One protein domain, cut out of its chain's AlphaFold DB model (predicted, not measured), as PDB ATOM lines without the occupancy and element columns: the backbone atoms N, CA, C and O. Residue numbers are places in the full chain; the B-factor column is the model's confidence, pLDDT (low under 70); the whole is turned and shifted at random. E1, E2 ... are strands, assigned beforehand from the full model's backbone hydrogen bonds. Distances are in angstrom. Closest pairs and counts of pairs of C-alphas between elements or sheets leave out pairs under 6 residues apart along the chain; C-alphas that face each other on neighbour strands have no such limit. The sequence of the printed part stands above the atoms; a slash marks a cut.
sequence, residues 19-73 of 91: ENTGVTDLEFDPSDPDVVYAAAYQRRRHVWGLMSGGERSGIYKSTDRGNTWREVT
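Overview. This is residues 19 to 73 of the 91 residues of an uncharacterized protein of Gemmatimonadetes bacterium (UniProt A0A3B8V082). A long, narrow sheet is built along E2: E1 and E4 run on either side of its first part, and E3 folds back beside its far end as a hairpin. Short E5 lies beyond E4. The 55 printed residues have five named strands, E1 to E5, no named helix, and one branched antiparallel sheet, all strand. The whole is loose, a rod of 45 by 17 by 16 A, radius of gyration of the C-alphas 13.2 A.

Along the chain. E2, residues 36 to 46, runs 31.6 A from C-alpha 36 at (-6.854, -23.525, 138.897). E1, residues 21 to 28, 20.5 A, bends by 55 degrees at residue 24. E3 is residues 49 to 52, E4 58 to 62, and E5 70 to 72, ending at C-alpha 72 (4.557, -26.428, 137.837).

Arrangement. E1, E2 and E3 form a meander, each strand the antiparallel neighbour of the one before. Within hydrogen-bond range are N 24 and O 39 of E1 and E2, 2.8 A, N 51 and O 44 of E3 and E2, 2.9 A, N 38 and O 60 of E2 and E4, 2.8 A, and N 61 and O 70 of E4 and E5, 2.8 A.

Size, cuts and confidence. The C-alphas farthest apart, Ser 31 and Trp 48, are 45.3 A apart. The printed part has no cut and no long link, and no printed residue is under 70 in pLDDT.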
ATOM      1  N   GLU A  19      -0.300 -42.438 146.742       95.25
ATOM      2  CA  GLU A  19      -0.907 -42.834 148.023       95.25
ATOM      3  C   GLU A  19      -0.473 -42.002 149.250       95.25
ATOM      4  O   GLU A  19      -1.066 -42.131 150.325       95.25
ATOM      5  N   ASN A  20       0.574 -41.185 149.124       95.69
ATOM      6  CA  ASN A  20       1.197 -40.430 150.213       95.69
ATOM      7  C   ASN A  20       0.968 -38.919 150.095       95.69
ATOM      8  O   ASN A  20       1.366 -38.171 150.993       95.69
ATOM      9  N   THR A  21       0.345 -38.465 149.010       97.38
ATOM     10  CA  THR A  21       0.291 -37.054 148.639       97.38
ATOM     11  C   THR A  21      -1.146 -36.587 148.505       97.38
ATOM     12  O   THR A  21      -1.913 -37.057 147.671       97.38
ATOM     13  N   GLY A  22      -1.507 -35.618 149.344       96.62
ATOM     14  CA  GLY A  22      -2.801 -34.949 149.297       96.62
ATOM     15  C   GLY A  22      -2.663 -33.510 148.822       96.62
ATOM     16  O   GLY A  22      -1.587 -32.924 148.891       96.62
ATOM     17  N   VAL A  23      -3.770 -32.916 148.386       97.88
ATOM     18  CA  VAL A  23      -3.835 -31.474 148.120       97.88
ATOM     19  C   VAL A  23      -4.311 -30.756 149.376       97.88
ATOM     20  O   VAL A  23      -5.320 -31.147 149.964       97.88
ATOM     21  N   THR A  24      -3.572 -29.732 149.802       97.31
ATOM     22  CA  THR A  24      -3.874 -28.943 151.006       97.31
ATOM     23  C   THR A  24      -4.447 -27.570 150.717       97.31
ATOM     24  O   THR A  24      -4.979 -26.959 151.639       97.31
ATOM     25  N   ASP A  25      -4.309 -27.089 149.485       98.12
ATOM     26  CA  ASP A  25      -4.780 -25.771 149.075       98.12
ATOM     27  C   ASP A  25      -5.189 -25.777 147.599       98.12
ATOM     28  O   ASP A  25      -4.581 -26.496 146.800       98.12
ATOM     29  N   LEU A  26      -6.215 -25.006 147.248       97.62
ATOM     30  CA  LEU A  26      -6.770 -24.892 145.898       97.62
ATOM     31  C   LEU A  26      -7.232 -23.458 145.666       97.62
ATOM     32  O   LEU A  26      -8.106 -22.979 146.379       97.62
ATOM     33  N   GLU A  27      -6.714 -22.825 144.619       98.00
ATOM     34  CA  GLU A  27      -7.040 -21.441 144.280       98.00
ATOM     35  C   GLU A  27      -7.400 -21.317 142.799       98.00
ATOM     36  O   GLU A  27      -6.696 -21.830 141.923       98.00
ATOM     37  N   PHE A  28      -8.509 -20.636 142.520       97.50
ATOM     38  CA  PHE A  28      -8.890 -20.261 141.159       97.50
ATOM     39  C   PHE A  28      -8.187 -18.968 140.765       97.50
ATOM     40  O   PHE A  28      -7.999 -18.078 141.594       97.50
ATOM     41  N   ASP A  29      -7.844 -18.840 139.488       97.62
ATOM     42  CA  ASP A  29      -7.484 -17.538 138.944       97.62
ATOM     43  C   ASP A  29      -8.754 -16.666 138.855       97.62
ATOM     44  O   ASP A  29      -9.717 -17.051 138.182       97.62
ATOM     45  N   PRO A  30      -8.804 -15.507 139.538       96.75
ATOM     46  CA  PRO A  30      -9.983 -14.648 139.520       96.75
ATOM     47  C   PRO A  30     -10.224 -13.989 138.152       96.75
ATOM     48  O   PRO A  30     -11.341 -13.541 137.893       96.75
ATOM     49  N   SER A  31      -9.211 -13.933 137.281       97.31
ATOM     50  CA  SER A  31      -9.325 -13.403 135.919       97.31
ATOM     51  C   SER A  31      -9.711 -14.471 134.892       97.31
ATOM     52  O   SER A  31     -10.250 -14.125 133.841       97.31
ATOM     53  N   ASP A  32      -9.462 -15.754 135.178       97.38
ATOM     54  CA  ASP A  32      -9.795 -16.876 134.295       97.38
ATOM     55  C   ASP A  32     -10.199 -18.135 135.097       97.38
ATOM     56  O   ASP A  32      -9.335 -18.897 135.536       97.38
ATOM     57  N   PRO A  33     -11.505 -18.428 135.248       94.44
ATOM     58  CA  PRO A  33     -11.973 -19.570 136.039       94.44
ATOM     59  C   PRO A  33     -11.605 -20.942 135.443       94.44
ATOM     60  O   PRO A  33     -11.858 -21.972 136.080       94.44
ATOM     61  N   ASP A  34     -11.025 -20.994 134.239       97.44
ATOM     62  CA  ASP A  34     -10.500 -22.237 133.662       97.44
ATOM     63  C   ASP A  34      -9.146 -22.601 134.274       97.44
ATOM     64  O   ASP A  34      -8.754 -23.777 134.281       97.44
ATOM     65  N   VAL A  35      -8.467 -21.611 134.852       98.25
ATOM     66  CA  VAL A  35      -7.187 -21.766 135.518       98.25
ATOM     67  C   VAL A  35      -7.385 -22.015 137.010       98.25
ATOM     68  O   VAL A  35      -8.003 -21.236 137.732       98.25
ATOM     69  N   VAL A  36      -6.816 -23.124 137.483       98.19
ATOM     70  CA  VAL A  36      -6.854 -23.525 138.897       98.19
ATOM     71  C   VAL A  36      -5.476 -24.012 139.308       98.19
ATOM     72  O   VAL A  36      -4.831 -24.753 138.563       98.19
ATOM     73  N   TYR A  37      -5.041 -23.629 140.500       98.25
ATOM     74  CA  TYR A  37      -3.792 -24.065 141.108       98.25
ATOM     75  C   TYR A  37      -4.081 -24.928 142.334       98.25
ATOM     76  O   TYR A  37      -5.007 -24.644 143.086       98.25
ATOM     77  N   ALA A  38      -3.286 -25.974 142.540       98.44
ATOM     78  CA  ALA A  38      -3.383 -26.885 143.670       98.44
ATOM     79  C   ALA A  38      -2.022 -27.027 144.353       98.44
ATOM     80  O   ALA A  38      -1.024 -27.301 143.686       98.44
ATOM     81  N   ALA A  39      -1.985 -26.901 145.678       98.19
ATOM     82  CA  ALA A  39      -0.806 -27.197 146.482       98.19
ATOM     83  C   ALA A  39      -0.855 -28.650 146.959       98.19
ATOM     84  O   ALA A  39      -1.667 -29.009 147.815       98.19
ATOM     85  N   ALA A  40       0.024 -29.481 146.416       98.00
ATOM     86  CA  ALA A  40       0.228 -30.849 146.853       98.00
ATOM     87  C   ALA A  40       1.234 -30.909 148.004       98.00
ATOM     88  O   ALA A  40       2.276 -30.251 147.978       98.00
ATOM     89  N   TYR A  41       0.934 -31.738 148.996       97.81
ATOM     90  CA  TYR A  41       1.785 -31.979 150.145       97.81
ATOM     91  C   TYR A  41       1.892 -33.477 150.409       97.81
ATOM     92  O   TYR A  41       0.924 -34.138 150.804       97.81
ATOM     93  N   GLN A  42       3.096 -34.003 150.202       97.00
ATOM     94  CA  GLN A  42       3.437 -35.376 150.522       97.00
ATOM     95  C   GLN A  42       3.567 -35.521 152.039       97.00
ATOM     96  O   GLN A  42       4.468 -34.966 152.677       97.00
ATOM     97  N   ARG A  43       2.622 -36.243 152.645       95.62
ATOM     98  CA  ARG A  43       2.515 -36.340 154.097       95.62
ATOM     99  C   ARG A  43       1.912 -37.664 154.542       95.62
ATOM    100  O   ARG A  43       0.723 -37.919 154.368       95.62
ATOM    101  N   ARG A  44       2.691 -38.419 155.313       94.88
ATOM    102  CA  ARG A  44       2.235 -39.595 156.068       94.88
ATOM    103  C   ARG A  44       2.666 -39.473 157.524       94.88
ATOM    104  O   ARG A  44       3.771 -39.025 157.826       94.88
ATOM    105  N   ARG A  45       1.796 -39.883 158.444       93.81
ATOM    106  CA  ARG A  45       2.106 -39.939 159.878       93.81
ATOM    107  C   ARG A  45       1.752 -41.315 160.420       93.81
ATOM    108  O   ARG A  45       0.585 -41.690 160.428       93.81
ATOM    109  N   HIS A  46       2.764 -42.005 160.927       92.62
ATOM    110  CA  HIS A  46       2.637 -43.212 161.736       92.62
ATOM    111  C   HIS A  46       3.193 -42.940 163.139       92.62
ATOM    112  O   HIS A  46       3.809 -41.902 163.382       92.62
ATOM    113  N   VAL A  47       2.999 -43.871 164.077       96.31
ATOM    114  CA  VAL A  47       3.576 -43.736 165.428       96.31
ATOM    115  C   VAL A  47       5.110 -43.810 165.421       96.31
ATOM    116  O   VAL A  47       5.746 -43.231 166.292       96.31
ATOM    117  N   TRP A  48       5.706 -44.461 164.416       92.31
ATOM    118  CA  TRP A  48       7.156 -44.662 164.264       92.31
ATOM    119  C   TRP A  48       7.803 -43.791 163.175       92.31
ATOM    120  O   TRP A  48       8.967 -43.996 162.843       92.31
ATOM    121  N   GLY A  49       7.072 -42.856 162.563       93.50
ATOM    122  CA  GLY A  49       7.622 -42.096 161.445       93.50
ATOM    123  C   GLY A  49       6.760 -40.931 160.987       93.50
ATOM    124  O   GLY A  49       5.527 -40.967 161.053       93.50
ATOM    125  N   LEU A  50       7.437 -39.898 160.493       92.38
ATOM    126  CA  LEU A  50       6.829 -38.711 159.916       92.38
ATOM    127  C   LEU A  50       7.433 -38.452 158.537       92.38
ATOM    128  O   LEU A  50       8.629 -38.215 158.415       92.38
ATOM    129  N   MET A  51       6.569 -38.433 157.529       93.50
ATOM    130  CA  MET A  51       6.838 -37.862 156.216       93.50
ATOM    131  C   MET A  51       6.122 -36.513 156.163       93.50
ATOM    132  O   MET A  51       4.916 -36.433 156.418       93.50
ATOM    133  N   SER A  52       6.880 -35.446 155.925       93.50
ATOM    134  CA  SER A  52       6.424 -34.059 156.057       93.50
ATOM    135  C   SER A  52       6.982 -33.201 154.922       93.50
ATOM    136  O   SER A  52       7.516 -32.116 155.150       93.50
ATOM    137  N   GLY A  53       6.842 -33.701 153.702       94.00
ATOM    138  CA  GLY A  53       7.426 -33.155 152.489       94.00
ATOM    139  C   GLY A  53       8.137 -34.238 151.685       94.00
ATOM    140  O   GLY A  53       8.317 -35.355 152.177       94.00
ATOM    141  N   GLY A  54       8.519 -33.883 150.465       93.38
ATOM    142  CA  GLY A  54       9.245 -34.753 149.546       93.38
ATOM    143  C   GLY A  54       9.032 -34.354 148.089       93.38
ATOM    144  O   GLY A  54       8.352 -33.365 147.803       93.38
ATOM    145  N   GLU A  55       9.597 -35.136 147.174       92.38
ATOM    146  CA  GLU A  55       9.596 -34.892 145.723       92.38
ATOM    147  C   GLU A  55       8.199 -34.809 145.089       92.38
ATOM    148  O   GLU A  55       8.056 -34.335 143.967       92.38
ATOM    149  N   ARG A  56       7.161 -35.305 145.777       94.31
ATOM    150  CA  ARG A  56       5.769 -35.288 145.290       94.31
ATOM    151  C   ARG A  56       4.945 -34.129 145.840       94.31
ATOM    152  O   ARG A  56       3.823 -33.905 145.391       94.31
ATOM    153  N   SER A  57       5.486 -33.379 146.798       96.94
ATOM    154  CA  SER A  57       4.941 -32.070 147.147       96.94
ATOM    155  C   SER A  57       5.256 -31.079 146.031       96.94
ATOM    156  O   SER A  57       6.356 -31.076 145.488       96.94
ATOM    157  N   GLY A  58       4.328 -30.180 145.730       96.81
ATOM    158  CA  GLY A  58       4.522 -29.233 144.641       96.81
ATOM    159  C   GLY A  58       3.263 -28.461 144.303       96.81
ATOM    160  O   GLY A  58       2.246 -28.554 144.991       96.81
ATOM    161  N   ILE A  59       3.336 -27.683 143.229       97.69
ATOM    162  CA  ILE A  59       2.202 -26.914 142.721       97.69
ATOM    163  C   ILE A  59       1.744 -27.567 141.426       97.69
ATOM    164  O   ILE A  59       2.539 -27.783 140.516       97.69
ATOM    165  N   TYR A  60       0.454 -27.849 141.323       98.12
ATOM    166  CA  TYR A  60      -0.173 -28.340 140.104       98.12
ATOM    167  C   TYR A  60      -1.068 -27.250 139.532       98.12
ATOM    168  O   TYR A  60      -1.746 -26.542 140.271       98.12
ATOM    169  N   LYS A  61      -1.084 -27.125 138.209       98.12
ATOM    170  CA  LYS A  61      -1.915 -26.181 137.469       98.12
ATOM    171  C   LYS A  61      -2.824 -26.929 136.507       98.12
ATOM    172  O   LYS A  61      -2.380 -27.806 135.767       98.12
ATOM    173  N   SER A  62      -4.079 -26.519 136.487       98.56
ATOM    174  CA  SER A  62      -5.050 -26.821 135.447       98.56
ATOM    175  C   SER A  62      -5.295 -25.572 134.603       98.56
ATOM    176  O   SER A  62      -5.262 -24.460 135.124       98.56
ATOM    177  N   THR A  63      -5.624 -25.764 133.327       98.38
ATOM    178  CA  THR A  63      -6.127 -24.716 132.419       98.38
ATOM    179  C   THR A  63      -7.434 -25.129 131.731       98.38
ATOM    180  O   THR A  63      -7.751 -24.635 130.655       98.38
ATOM    181  N   ASP A  64      -8.152 -26.105 132.291       98.00
ATOM    182  CA  ASP A  64      -9.387 -26.662 131.733       98.00
ATOM    183  C   ASP A  64     -10.475 -26.874 132.805       98.00
ATOM    184  O   ASP A  64     -11.225 -27.858 132.789       98.00
ATOM    185  N   ARG A  65     -10.579 -25.932 133.752       96.62
ATOM    186  CA  ARG A  65     -11.489 -25.965 134.917       96.62
ATOM    187  C   ARG A  65     -11.227 -27.137 135.873       96.62
ATOM    188  O   ARG A  65     -12.162 -27.655 136.483       96.62
ATOM    189  N   GLY A  66     -10.001 -27.628 135.976       97.75
ATOM    190  CA  GLY A  66      -9.597 -28.697 136.890       97.75
ATOM    191  C   GLY A  66      -9.904 -30.101 136.377       97.75
ATOM    192  O   GLY A  66     -10.059 -31.007 137.193       97.75
ATOM    193  N   ASN A  67     -10.062 -30.290 135.060       97.56
ATOM    194  CA  ASN A  67     -10.247 -31.619 134.476       97.56
ATOM    195  C   ASN A  67      -8.906 -32.343 134.289       97.56
ATOM    196  O   ASN A  67      -8.847 -33.550 134.518       97.56
ATOM    197  N   THR A  68      -7.848 -31.626 133.909       98.12
ATOM    198  CA  THR A  68      -6.484 -32.153 133.795       98.12
ATOM    199  C   THR A  68      -5.483 -31.234 134.484       98.12
ATOM    200  O   THR A  68      -5.681 -30.027 134.598       98.12
ATOM    201  N   TRP A  69      -4.392 -31.819 134.980       98.50
ATOM    202  CA  TRP A  69      -3.426 -31.127 135.826       98.50
ATOM    203  C   TRP A  69      -2.005 -31.387 135.349       98.50
ATOM    204  O   TRP A  69      -1.674 -32.482 134.893       98.50
ATOM    205  N   ARG A  70      -1.155 -30.372 135.472       97.88
ATOM    206  CA  ARG A  70       0.279 -30.451 135.191       97.88
ATOM    207  C   ARG A  70       1.056 -29.854 136.346       97.88
ATOM    208  O   ARG A  70       0.664 -28.823 136.883       97.88
ATOM    209  N   GLU A  71       2.155 -30.489 136.708       96.44
ATOM    210  CA  GLU A  71       3.058 -29.956 137.720       96.44
ATOM    211  C   GLU A  71       3.755 -28.686 137.208       96.44
ATOM    212  O   GLU A  71       4.190 -28.608 136.055       96.44
ATOM    213  N   VAL A  72       3.843 -27.679 138.071       96.25
ATOM    214  CA  VAL A  72       4.557 -26.428 137.837       96.25
ATOM    215  C   VAL A  72       5.931 -26.547 138.475       96.25
ATOM    216  O   VAL A  72       6.043 -26.723 139.681       96.25
ATOM    217  N   THR A  73       6.978 -26.411 137.667       94.31
ATOM    218  CA  THR A  73       8.375 -26.521 138.124       94.31
ATOM    219  C   THR A  73       9.209 -25.282 137.792       94.31
ATOM    220  O   THR A  73      10.232 -25.018 138.423       94.31
TER     221      THR A  73